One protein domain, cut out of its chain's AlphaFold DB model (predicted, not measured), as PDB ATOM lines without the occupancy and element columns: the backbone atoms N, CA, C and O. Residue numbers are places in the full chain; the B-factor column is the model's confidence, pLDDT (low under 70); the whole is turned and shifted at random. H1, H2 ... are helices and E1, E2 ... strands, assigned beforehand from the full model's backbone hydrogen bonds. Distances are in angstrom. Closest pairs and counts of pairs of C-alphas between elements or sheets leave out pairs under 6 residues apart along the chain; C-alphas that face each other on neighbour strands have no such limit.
ATOM      1  N   GLN A 109       8.912 -33.609  43.974       77.94
ATOM      2  CA  GLN A 109       8.829 -33.020  42.633       77.94
ATOM      3  C   GLN A 109      10.145 -32.353  42.220       77.94
ATOM      4  O   GLN A 109      10.627 -32.591  41.115       77.94
ATOM      5  N   VAL A 110      10.777 -31.589  43.118       78.31
ATOM      6  CA  VAL A 110      12.085 -30.961  42.862       78.31
ATOM      7  C   VAL A 110      13.176 -32.011  42.639       78.31
ATOM      8  O   VAL A 110      13.995 -31.866  41.731       78.31
ATOM      9  N   ALA A 111      13.209 -33.078  43.442       75.12
ATOM     10  CA  ALA A 111      14.165 -34.170  43.267       75.12
ATOM     11  C   ALA A 111      13.961 -34.902  41.929       75.12
ATOM     12  O   ALA A 111      14.928 -35.137  41.202       75.12
ATOM     13  N   PHE A 112      12.708 -35.198  41.576       79.06
ATOM     14  CA  PHE A 112      12.354 -35.807  40.297       79.06
ATOM     15  C   PHE A 112      12.738 -34.910  39.111       79.06
ATOM     16  O   PHE A 112      13.371 -35.380  38.165       79.06
ATOM     17  N   PHE A 113      12.445 -33.609  39.190       82.31
ATOM     18  CA  PHE A 113      12.844 -32.615  38.193       82.31
ATOM     19  C   PHE A 113      14.365 -32.595  37.988       82.31
ATOM     20  O   PHE A 113      14.838 -32.701  36.855       82.31
ATOM     21  N   LYS A 114      15.137 -32.547  39.085       83.94
ATOM     22  CA  LYS A 114      16.607 -32.595  39.044       83.94
ATOM     23  C   LYS A 114      17.110 -33.866  38.371       83.94
ATOM     24  O   LYS A 114      17.862 -33.782  37.408       83.94
ATOM     25  N   SER A 115      16.662 -35.032  38.831       83.56
ATOM     26  CA  SER A 115      17.075 -36.317  38.258       83.56
ATOM     27  C   SER A 115      16.766 -36.399  36.762       83.56
ATOM     28  O   SER A 115      17.603 -36.825  35.968       83.56
ATOM     29  N   THR A 116      15.584 -35.933  36.365       85.12
ATOM     30  CA  THR A 116      15.141 -35.944  34.970       85.12
ATOM     31  C   THR A 116      16.026 -35.051  34.098       85.12
ATOM     32  O   THR A 116      16.504 -35.500  33.059       85.12
ATOM     33  N   ALA A 117      16.324 -33.822  34.533       85.06
ATOM     34  CA  ALA A 117      17.210 -32.922  33.794       85.06
ATOM     35  C   ALA A 117      18.655 -33.447  33.690       85.06
ATOM     36  O   ALA A 117      19.320 -33.232  32.680       85.06
ATOM     37  N   PHE A 118      19.142 -34.151  34.716       88.25
ATOM     38  CA  PHE A 118      20.485 -34.741  34.725       88.25
ATOM     39  C   PHE A 118      20.590 -35.968  33.812       88.25
ATOM     40  O   PHE A 118      21.647 -36.211  33.233       88.25
ATOM     41  N   SER A 119      19.503 -36.729  33.652       86.50
ATOM     42  CA  SER A 119      19.493 -37.951  32.837       86.50
ATOM     43  C   SER A 119      19.795 -37.718  31.351       86.50
ATOM     44  O   SER A 119      20.207 -38.646  30.662       86.50
ATOM     45  N   THR A 120      19.654 -36.484  30.853       88.69
ATOM     46  CA  THR A 120      19.949 -36.130  29.455       88.69
ATOM     47  C   THR A 120      21.428 -35.886  29.184       88.69
ATOM     48  O   THR A 120      21.853 -35.917  28.028       88.69
ATOM     49  N   LEU A 121      22.226 -35.671  30.234       90.12
ATOM     50  CA  LEU A 121      23.636 -35.310  30.122       90.12
ATOM     51  C   LEU A 121      24.455 -36.339  29.319       90.12
ATOM     52  O   LEU A 121      25.158 -35.929  28.392       90.12
ATOM     53  N   PRO A 122      24.347 -37.660  29.581       90.06
ATOM     54  CA  PRO A 122      25.100 -38.656  28.823       90.06
ATOM     55  C   PRO A 122      24.711 -38.682  27.343       90.06
ATOM     56  O   PRO A 122      25.581 -38.818  26.488       90.06
ATOM     57  N   ALA A 123      23.426 -38.500  27.027       91.12
ATOM     58  CA  ALA A 123      22.950 -38.487  25.648       91.12
ATOM     59  C   ALA A 123      23.525 -37.300  24.860       91.12
ATOM     60  O   ALA A 123      23.969 -37.480  23.729       91.12
ATOM     61  N   VAL A 124      23.591 -36.107  25.465       91.69
ATOM     62  CA  VAL A 124      24.224 -34.928  24.844       91.69
ATOM     63  C   VAL A 124      25.716 -35.168  24.599       91.69
ATOM     64  O   VAL A 124      26.209 -34.856  23.515       91.69
ATOM     65  N   ILE A 125      26.428 -35.760  25.565       91.38
ATOM     66  CA  ILE A 125      27.857 -36.089  25.431       91.38
ATOM     67  C   ILE A 125      28.077 -37.076  24.279       91.38
ATOM     68  O   ILE A 125      28.865 -36.793  23.380       91.38
ATOM     69  N   ILE A 126      27.323 -38.180  24.246       90.69
ATOM     70  CA  ILE A 126      27.398 -39.183  23.171       90.69
ATOM     71  C   ILE A 126      27.110 -38.541  21.811       90.69
ATOM     72  O   ILE A 126      27.784 -38.828  20.821       90.69
ATOM     73  N   CYS A 127      26.137 -37.633  21.756       91.25
ATOM     74  CA  CYS A 127      25.818 -36.886  20.549       91.25
ATOM     75  C   CYS A 127      27.004 -36.092  20.007       91.25
ATOM     76  O   CYS A 127      27.297 -36.113  18.810       91.25
ATOM     77  N   MET A 128      27.672 -35.380  20.914       91.25
ATOM     78  CA  MET A 128      28.825 -34.544  20.615       91.25
ATOM     79  C   MET A 128      30.025 -35.397  20.196       91.25
ATOM     80  O   MET A 128      30.702 -35.046  19.229       91.25
ATOM     81  N   ASP A 129      30.247 -36.532  20.859       89.75
ATOM     82  CA  ASP A 129      31.323 -37.475  20.538       89.75
ATOM     83  C   ASP A 129      31.130 -38.133  19.164       89.75
ATOM     84  O   ASP A 129      32.091 -38.279  18.407       89.75
ATOM     85  N   ASN A 130      29.883 -38.429  18.788       88.25
ATOM     86  CA  ASN A 130      29.527 -38.931  17.457       88.25
ATOM     87  C   ASN A 130      29.511 -37.836  16.372       88.25
ATOM     88  O   ASN A 130      29.171 -38.107  15.221       88.25
ATOM     89  N   ASN A 131      29.876 -36.595  16.718       84.12
ATOM     90  CA  ASN A 131      29.847 -35.418  15.846       84.12
ATOM     91  C   ASN A 131      28.446 -35.080  15.279       84.12
ATOM     92  O   ASN A 131      28.311 -34.259  14.359       84.12
ATOM     93  N   SER A 132      27.393 -35.655  15.862       87.44
ATOM     94  CA  SER A 132      25.996 -35.410  15.508       87.44
ATOM     95  C   SER A 132      25.560 -34.001  15.912       87.44
ATOM     96  O   SER A 132      26.233 -33.286  16.660       87.44
ATOM     97  N   PHE A 133      24.460 -33.519  15.338       88.81
ATOM     98  CA  PHE A 133      23.855 -32.261  15.775       88.81
ATOM     99  C   PHE A 133      23.006 -32.502  17.028       88.81
ATOM    100  O   PHE A 133      22.226 -33.453  17.063       88.81
ATOM    101  N   VAL A 134      23.165 -31.643  18.040       93.56
ATOM    102  CA  VAL A 134      22.347 -31.663  19.259       93.56
ATOM    103  C   VAL A 134      21.192 -30.691  19.072       93.56
ATOM    104  O   VAL A 134      21.413 -29.489  18.908       93.56
ATOM    105  N   ASN A 135      19.964 -31.194  19.101       93.62
ATOM    106  CA  ASN A 135      18.780 -30.351  19.025       93.62
ATOM    107  C   ASN A 135      18.591 -29.575  20.330       93.62
ATOM    108  O   ASN A 135      18.873 -30.075  21.420       93.62
ATOM    109  N   SER A 136      18.049 -28.363  20.224       92.12
ATOM    110  CA  SER A 136      17.688 -27.575  21.401       92.12
ATOM    111  C   SER A 136      16.662 -28.302  22.283       92.12
ATOM    112  O   SER A 136      15.764 -28.954  21.742       92.12
ATOM    113  N   PRO A 137      16.734 -28.142  23.617       93.31
ATOM    114  CA  PRO A 137      15.798 -28.762  24.547       93.31
ATOM    115  C   PRO A 137      14.343 -28.404  24.241       93.31
ATOM    116  O   PRO A 137      13.945 -27.241  24.332       93.31
ATOM    117  N   LYS A 138      13.545 -29.410  23.878       88.06
ATOM    118  CA  LYS A 138      12.106 -29.295  23.599       88.06
ATOM    119  C   LYS A 138      11.405 -30.591  23.969       88.06
ATOM    120  O   LYS A 138      11.984 -31.654  23.819       88.06
ATOM    121  N   LYS A 139      10.156 -30.515  24.429       87.38
ATOM    122  CA  LYS A 139       9.366 -31.691  24.830       87.38
ATOM    123  C   LYS A 139       9.406 -32.785  23.755       87.38
ATOM    124  O   LYS A 139       8.951 -32.540  22.644       87.38
ATOM    125  N   GLU A 140       9.882 -33.974  24.135       83.62
ATOM    126  CA  GLU A 140       9.870 -35.205  23.322       83.62
ATOM    127  C   GLU A 140      10.607 -35.110  21.977       83.62
ATOM    128  O   GLU A 140      10.551 -36.036  21.166       83.62
ATOM    129  N   GLU A 141      11.350 -34.027  21.767       90.44
ATOM    130  CA  GLU A 141      12.257 -33.877  20.642       90.44
ATOM    131  C   GLU A 141      13.491 -34.745  20.894       90.44
ATOM    132  O   GLU A 141      13.998 -34.823  22.019       90.44
ATOM    133  N   SER A 142      13.998 -35.386  19.848       93.50
ATOM    134  CA  SER A 142      15.254 -36.122  19.924       93.50
ATOM    135  C   SER A 142      16.401 -35.205  20.343       93.50
ATOM    136  O   SER A 142      16.544 -34.109  19.810       93.50
ATOM    137  N   ILE A 143      17.241 -35.653  21.274       94.12
ATOM    138  CA  ILE A 143      18.448 -34.942  21.714       94.12
ATOM    139  C   ILE A 143      19.445 -34.880  20.559       94.12
ATOM    140  O   ILE A 143      19.988 -33.818  20.263       94.12
ATOM    141  N   CYS A 144      19.639 -36.007  19.879       93.38
ATOM    142  CA  CYS A 144      20.467 -36.106  18.689       93.38
ATOM    143  C   CYS A 144      19.627 -36.066  17.424       93.38
ATOM    144  O   CYS A 144      18.658 -36.811  17.285       93.38
ATOM    145  N   GLN A 145      20.029 -35.242  16.460       88.56
ATOM    146  CA  GLN A 145      19.389 -35.232  15.153       88.56
ATOM    147  C   GLN A 145      19.550 -36.601  14.476       88.56
ATOM    148  O   GLN A 145      20.672 -37.062  14.264       88.56
ATOM    149  N   GLY A 146      18.424 -37.227  14.118       80.44
ATOM    150  CA  GLY A 146      18.388 -38.529  13.443       80.44
ATOM    151  C   GLY A 146      18.425 -39.754  14.366       80.44
ATOM    152  O   GLY A 146      18.482 -40.867  13.853       80.44
ATOM    153  N   ASP A 147      18.384 -39.572  15.690       82.19
ATOM    154  CA  ASP A 147      18.253 -40.658  16.668       82.19
ATOM    155  C   ASP A 147      16.947 -40.501  17.458       82.19
ATOM    156  O   ASP A 147      16.760 -39.524  18.176       82.19
ATOM    157  N   ASP A 148      16.043 -41.472  17.350       78.56
ATOM    158  CA  ASP A 148      14.746 -41.445  18.038       78.56
ATOM    159  C   ASP A 148      14.791 -42.032  19.456       78.56
ATOM    160  O   ASP A 148      13.795 -41.963  20.182       78.56
ATOM    161  N   SER A 149      15.922 -42.619  19.863       78.44
ATOM    162  CA  SER A 149      16.045 -43.327  21.142       78.44
ATOM    163  C   SER A 149      16.277 -42.394  22.333       78.44
ATOM    164  O   SER A 149      15.772 -42.653  23.425       78.44
ATOM    165  N   ASN A 150      16.981 -41.279  22.125       85.44
ATOM    166  CA  ASN A 150      17.309 -40.316  23.170       85.44
ATOM    167  C   ASN A 150      16.506 -39.034  22.972       85.44
ATOM    168  O   ASN A 150      16.809 -38.249  22.076       85.44
ATOM    169  N   LYS A 151      15.498 -38.798  23.813       91.81
ATOM    170  CA  LYS A 151      14.607 -37.633  23.723       91.81
ATOM    171  C   LYS A 151      14.716 -36.749  24.950       91.81
ATOM    172  O   LYS A 151      14.916 -37.236  26.061       91.81
ATOM    173  N   TRP A 152      14.540 -35.451  24.749       93.19
ATOM    174  CA  TRP A 152      14.403 -34.496  25.835       93.19
ATOM    175  C   TRP A 152      13.154 -34.840  26.664       93.19
ATOM    176  O   TRP A 152      12.045 -34.907  26.115       93.19
ATOM    177  N   PRO A 153      13.306 -35.055  27.982       89.19
ATOM    178  CA  PRO A 153      12.206 -35.384  28.865       89.19
ATOM    179  C   PRO A 153      11.060 -34.381  28.804       89.19
ATOM    180  O   PRO A 153      11.243 -33.173  28.628       89.19
ATOM    181  N   ASN A 154       9.856 -34.904  29.005       88.19
ATOM    182  CA  ASN A 154       8.655 -34.102  29.070       88.19
ATOM    183  C   ASN A 154       8.395 -33.635  30.511       88.19
ATOM    184  O   ASN A 154       8.120 -34.443  31.396       88.19
ATOM    185  N   PHE A 155       8.420 -32.321  30.721       85.06
ATOM    186  CA  PHE A 155       8.095 -31.699  32.003       85.06
ATOM    187  C   PHE A 155       6.619 -31.308  32.159       85.06
ATOM    188  O   PHE A 155       6.256 -30.789  33.204       85.06
ATOM    189  N   SER A 156       5.741 -31.581  31.185       78.75
ATOM    190  CA  SER A 156       4.344 -31.105  31.201       78.75
ATOM    191  C   SER A 156       3.518 -31.559  32.407       78.75
ATOM    192  O   SER A 156       2.484 -30.968  32.685       78.75
ATOM    193  N   ASN A 157       3.951 -32.613  33.102       76.94
ATOM    194  CA  ASN A 157       3.272 -33.152  34.283       76.94
ATOM    195  C   ASN A 157       3.762 -32.516  35.598       76.94
ATOM    196  O   ASN A 157       3.288 -32.884  36.668       76.94
ATOM    197  N   LEU A 158       4.734 -31.605  35.527       81.38
ATOM    198  CA  LEU A 158       5.270 -30.857  36.657       81.38
ATOM    199  C   LEU A 158       4.922 -29.383  36.456       81.38
ATOM    200  O   LEU A 158       5.492 -28.703  35.602       81.38
ATOM    201  N   GLU A 159       3.973 -28.884  37.239       82.94
ATOM    202  CA  GLU A 159       3.597 -27.475  37.191       82.94
ATOM    203  C   GLU A 159       4.808 -26.583  37.512       82.94
ATOM    204  O   GLU A 159       5.563 -26.843  38.448       82.94
ATOM    205  N   GLY A 160       5.040 -25.559  36.684       83.19
ATOM    206  CA  GLY A 160       6.185 -24.653  36.821       83.19
ATOM    207  C   GLY A 160       7.526 -25.194  36.305       83.19
ATOM    208  O   GLY A 160       8.523 -24.474  36.378       83.19
ATOM    209  N   ALA A 161       7.570 -26.420  35.769       90.44
ATOM    210  CA  ALA A 161       8.765 -27.009  35.172       90.44
ATOM    211  C   ALA A 161       8.850 -26.739  33.661       90.44
ATOM    212  O   ALA A 161       7.918 -27.027  32.911       90.44
ATOM    213  N   GLN A 162       9.993 -26.254  33.181       93.44
ATOM    214  CA  GLN A 162      10.224 -26.033  31.749       93.44
ATOM    215  C   GLN A 162      11.703 -26.135  31.377       93.44
ATOM    216  O   GLN A 162      12.587 -25.876  32.191       93.44
ATOM    217  N   TRP A 163      11.975 -26.477  30.117       94.31
ATOM    218  CA  TRP A 163      13.299 -26.291  29.528       94.31
ATOM    219  C   TRP A 163      13.546 -24.798  29.286       94.31
ATOM    220  O   TRP A 163      12.661 -24.098  28.801       94.31
ATOM    221  N   GLY A 164      14.741 -24.308  29.615       91.44
ATOM    222  CA  GLY A 164      15.114 -22.902  29.464       91.44
ATOM    223  C   GLY A 164      15.751 -22.296  30.715       91.44
ATOM    224  O   GLY A 164      16.265 -22.995  31.584       91.44
ATOM    225  N   GLY A 165      15.764 -20.963  30.777       91.00
ATOM    226  CA  GLY A 165      16.415 -20.187  31.842       91.00
ATOM    227  C   GLY A 165      17.867 -19.797  31.545       91.00
ATOM    228  O   GLY A 165      18.471 -19.049  32.317       91.00
ATOM    229  N   CYS A 166      18.444 -20.265  30.440       92.94
ATOM    230  CA  CYS A 166      19.688 -19.757  29.864       92.94
ATOM    231  C   CYS A 166      19.722 -20.006  28.354       92.94
ATOM    232  O   CYS A 166      18.906 -20.773  27.839       92.94
ATOM    233  N   ASP A 167      20.696 -19.400  27.682       94.19
ATOM    234  CA  ASP A 167      20.981 -19.700  26.284       94.19
ATOM    235  C   ASP A 167      21.472 -21.141  26.131       94.19
ATOM    236  O   ASP A 167      22.320 -21.621  26.893       94.19
ATOM    237  N   PHE A 168      20.907 -21.826  25.138       95.88
ATOM    238  CA  PHE A 168      21.388 -23.125  24.698       95.88
ATOM    239  C   PHE A 168      22.639 -22.924  23.846       95.88
ATOM    240  O   PHE A 168      22.587 -22.265  22.808       95.88
ATOM    241  N   GLU A 169      23.758 -23.499  24.275       95.94
ATOM    242  CA  GLU A 169      25.051 -23.329  23.614       95.94
ATOM    243  C   GLU A 169      25.628 -24.696  23.244       95.94
ATOM    244  O   GLU A 169      25.650 -25.615  24.064       95.94
ATOM    245  N   ILE A 170      26.127 -24.820  22.013       94.50
ATOM    246  CA  ILE A 170      26.848 -25.994  21.511       94.50
ATOM    247  C   ILE A 170      28.091 -25.508  20.764       94.50
ATOM    248  O   ILE A 170      27.978 -24.850  19.730       94.50
ATOM    249  N   ASP A 171      29.279 -25.866  21.251       92.62
ATOM    250  CA  ASP A 171      30.549 -25.666  20.546       92.62
ATOM    251  C   ASP A 171      31.215 -27.025  20.308       92.62
ATOM    252  O   ASP A 171      31.877 -27.600  21.176       92.62
ATOM    253  N   LYS A 172      31.050 -27.538  19.083       86.31
ATOM    254  CA  LYS A 172      31.637 -28.814  18.653       86.31
ATOM    255  C   LYS A 172      33.165 -28.803  18.662       86.31
ATOM    256  O   LYS A 172      33.771 -29.835  18.928       86.31
ATOM    257  N   LYS A 173      33.800 -27.658  18.383       87.69
ATOM    258  CA  LYS A 173      35.267 -27.561  18.321       87.69
ATOM    259  C   LYS A 173      35.877 -27.645  19.713       87.69
ATOM    260  O   LYS A 173      36.895 -28.306  19.888       87.69
ATOM    261  N   LYS A 174      35.249 -26.992  20.693       90.50
ATOM    262  CA  LYS A 174      35.691 -27.009  22.095       90.50
ATOM    263  C   LYS A 174      35.115 -28.167  22.907       90.50
ATOM    264  O   LYS A 174      35.532 -28.351  24.044       90.50
ATOM    265  N   ARG A 175      34.187 -28.943  22.332       88.12
ATOM    266  CA  ARG A 175      33.417 -29.995  23.022       88.12
ATOM    267  C   ARG A 175      32.705 -29.476  24.273       88.12
ATOM    268  O   ARG A 175      32.624 -30.162  25.285       88.12
ATOM    269  N   THR A 176      32.189 -28.255  24.194       94.50
ATOM    270  CA  THR A 176      31.442 -27.635  25.290       94.50
ATOM    271  C   THR A 176      29.979 -27.502  24.917       94.50
ATOM    272  O   THR A 176      29.644 -27.234  23.759       94.50
ATOM    273  N   PHE A 177      29.112 -27.653  25.907       95.31
ATOM    274  CA  PHE A 177      27.685 -27.416  25.756       95.31
ATOM    275  C   PHE A 177      27.109 -26.774  27.008       95.31
ATOM    276  O   PHE A 177      27.694 -26.836  28.091       95.31
ATOM    277  N   LYS A 178      25.930 -26.187  26.845       96.69
ATOM    278  CA  LYS A 178      25.146 -25.628  27.934       96.69
ATOM    279  C   LYS A 178      23.668 -25.762  27.622       96.69
ATOM    280  O   LYS A 178      23.211 -25.334  26.563       96.69
ATOM    281  N   TYR A 179      22.918 -26.326  28.555       96.31
ATOM    282  CA  TYR A 179      21.459 -26.306  28.527       96.31
ATOM    283  C   TYR A 179      20.911 -26.097  29.934       96.31
ATOM    284  O   TYR A 179      21.588 -26.382  30.925       96.31
ATOM    285  N   CYS A 180      19.686 -25.583  30.018       95.75
ATOM    286  CA  CYS A 180      19.054 -25.282  31.291       95.75
ATOM    287  C   CYS A 180      17.611 -25.767  31.359       95.75
ATOM    288  O   CYS A 180      16.944 -25.931  30.337       95.75
ATOM    289  N   ALA A 181      17.141 -25.955  32.587       95.44
ATOM    290  CA  ALA A 181      15.736 -26.142  32.914       95.44
ATOM    291  C   ALA A 181      15.402 -25.355  34.188       95.44
ATOM    292  O   ALA A 181      16.263 -25.180  35.052       95.44
ATOM    293  N   THR A 182      14.154 -24.917  34.334       94.69
ATOM    294  CA  THR A 182      13.667 -24.205  35.525       94.69
ATOM    295  C   THR A 182      12.477 -24.917  36.162       94.69
ATOM    296  O   THR A 182      11.638 -25.439  35.432       94.69
ATOM    297  N   PHE A 183      12.390 -24.886  37.494       92.50
ATOM    298  CA  PHE A 183      11.233 -25.307  38.296       92.50
ATOM    299  C   PHE A 183      10.958 -24.235  39.354       92.50
ATOM    300  O   PHE A 183      11.700 -24.129  40.334       92.50
ATOM    301  N   GLY A 184       9.932 -23.408  39.143       88.88
ATOM    302  CA  GLY A 184       9.730 -22.211  39.965       88.88
ATOM    303  C   GLY A 184      10.975 -21.314  39.940       88.88
ATOM    304  O   GLY A 184      11.430 -20.916  38.870       88.88
ATOM    305  N   GLU A 185      11.561 -21.043  41.106       88.38
ATOM    306  CA  GLU A 185      12.796 -20.248  41.242       88.38
ATOM    307  C   GLU A 185      14.090 -21.060  41.037       88.38
ATOM    308  O   GLU A 185      15.177 -20.493  40.928       88.38
ATOM    309  N   ILE A 186      14.003 -22.392  40.975       89.50
ATOM    310  CA  ILE A 186      15.171 -23.269  40.833       89.50
ATOM    311  C   ILE A 186      15.589 -23.309  39.364       89.50
ATOM    312  O   ILE A 186      14.777 -23.628  38.495       89.50
ATOM    313  N   LYS A 187      16.875 -23.078  39.086       94.81
ATOM    314  CA  LYS A 187      17.458 -23.173  37.743       94.81
ATOM    315  C   LYS A 187      18.567 -24.212  37.717       94.81
ATOM    316  O   LYS A 187      19.568 -24.062  38.400       94.81
ATOM    317  N   ILE A 188      18.425 -25.216  36.863       94.31
ATOM    318  CA  ILE A 188      19.474 -26.200  36.603       94.31
ATOM    319  C   ILE A 188      20.259 -25.761  35.373       94.31
ATOM    320  O   ILE A 188      19.664 -25.473  34.336       94.31
ATOM    321  N   VAL A 189      21.584 -25.735  35.485       96.25
ATOM    322  CA  VAL A 189      22.519 -25.463  34.388       96.25
ATOM    323  C   VAL A 189      23.396 -26.685  34.188       96.25
ATOM    324  O   VAL A 189      24.164 -27.038  35.080       96.25
ATOM    325  N   CYS A 190      23.299 -27.312  33.024       95.38
ATOM    326  CA  CYS A 190      24.076 -28.486  32.657       95.38
ATOM    327  C   CYS A 190      25.151 -28.130  31.637       95.38
ATOM    328  O   CYS A 190      24.850 -27.517  30.614       95.38
ATOM    329  N   THR A 191      26.387 -28.538  31.917       95.38
ATOM    330  CA  THR A 191      27.557 -28.410  31.040       95.38
ATOM    331  C   THR A 191      28.303 -29.739  30.960       95.38
ATOM    332  O   THR A 191      27.933 -30.704  31.626       95.38
ATOM    333  N   GLN A 192      29.395 -29.795  30.196       90.38
ATOM    334  CA  GLN A 192      30.277 -30.967  30.139       90.38
ATOM    335  C   GLN A 192      30.806 -31.433  31.510       90.38
ATOM    336  O   GLN A 192      31.168 -32.596  31.659       90.38
ATOM    337  N   ASP A 193      30.815 -30.550  32.513       91.06
ATOM    338  CA  ASP A 193      31.310 -30.837  33.865       91.06
ATOM    339  C   ASP A 193      30.211 -31.373  34.801       91.06
ATOM    340  O   ASP A 193      30.458 -31.635  35.979       91.06
ATOM    341  N   GLY A 194      28.979 -31.500  34.301       90.31
ATOM    342  CA  GLY A 194      27.805 -31.886  35.073       90.31
ATOM    343  C   GLY A 194      26.759 -30.780  35.163       90.31
ATOM    344  O   GLY A 194      26.829 -29.749  34.494       90.31
ATOM    345  N   CYS A 195      25.760 -31.003  36.011       88.56
ATOM    346  CA  CYS A 195      24.658 -30.074  36.216       88.56
ATOM    347  C   CYS A 195      24.730 -29.430  37.609       88.56
ATOM    348  O   CYS A 195      24.999 -30.100  38.606       88.56
TER     349      CYS A 195
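Overview. This is residues 109 to 195 of the 197 residues of an uncharacterized protein of Candidatus Moranbacteria bacterium GW2011_GWE1_35_17 (UniProt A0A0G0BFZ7). A small antiparallel sheet is built round one long strand, E3, with E4 along one side of it and the short strands E1 and E2 beside different parts of its other side; two helices, H1 and H2, run end to end, nearly in line, over one face of this sheet. A long looping stretch with no named element, residues 130 to 160, lies on the side of the helices away from E4. The printed part has 87 residues with two named helices and four named strands, in the order H1, H2, E1, E2, E3, E4; the class is mixed, helices and strands, with 40 residues, under half, in named elements. The whole is compact, with a radius of gyration of the C-alphas of 12.3 A and spans of 35 by 24 by 18 A.

Along the chain. The longest strand is E3, residues 176 to 183, 24.1 A from first to last C-alpha; C-alpha 176 is at (31.442, -27.635, 25.290). E4 is residues 186 to 191, 16.6 A, and ends with C-alpha 191 at (27.557, -28.410, 31.040). E1 is residues 161 to 163 and E2 is residues 169 to 171. H1, residues 109 to 119, is 15.3 A long and begins with C-alpha 109 at (8.829, -33.020, 42.633). H2 is residues 121 to 129, 12.5 A.

Arrangement. The sheet is branched, for E3 has three neighbours. E1, beside residues 181 to 183, and E2, beside residues 176 to 178, lie on one side of E3, and E4 lies on the other side. E2, E3 and E4 form a meander, each strand the antiparallel neighbour of the one before; E2 and E3 are a hairpin, and so are E3 and E4. N 181 and O 188 of E3 and E4 are within hydrogen-bond range at 3.1 A, N 169 and O 178 of E2 and E3 at 3.0 A, and N 162 and O 182 of the antiparallel pair E1 and E3 at 2.9 A. E2 and E4 are apart. H1 and H2 are on the same face of the sheet. H1 lies over E3 and E4 at a height over the sheet of 9.4 A and runs along the strands, at 16 degrees to E3 on the local plane; its closest C-alphas to E3 are those of Ala 117 and Ala 181, 7.0 A apart. H2 lies over E3 at a height of 10.0 A, at 24 degrees to E3 on the local plane; it is only just not over E4, on which 2 of its 9 C-alphas fall. The closest C-alphas of H2 and E4 are those of Leu 121 and Cys 190, 7.3 A apart. H1 and H2 meet only through their link. Every O i to N i+4 pair is within hydrogen-bond range in H1 and H2.

Size, cuts and confidence. The two C-alphas farthest apart are those of Glu 159 and Lys 173, 36.9 A. The link from H2 to E1, 31 residues, is long; the other links are tight. Residues 190 to 191 of E4 pair antiparallel with residues 194 to 195. The printed part has no cut. Its mean pLDDT is 89.1, and no printed residue is under 70.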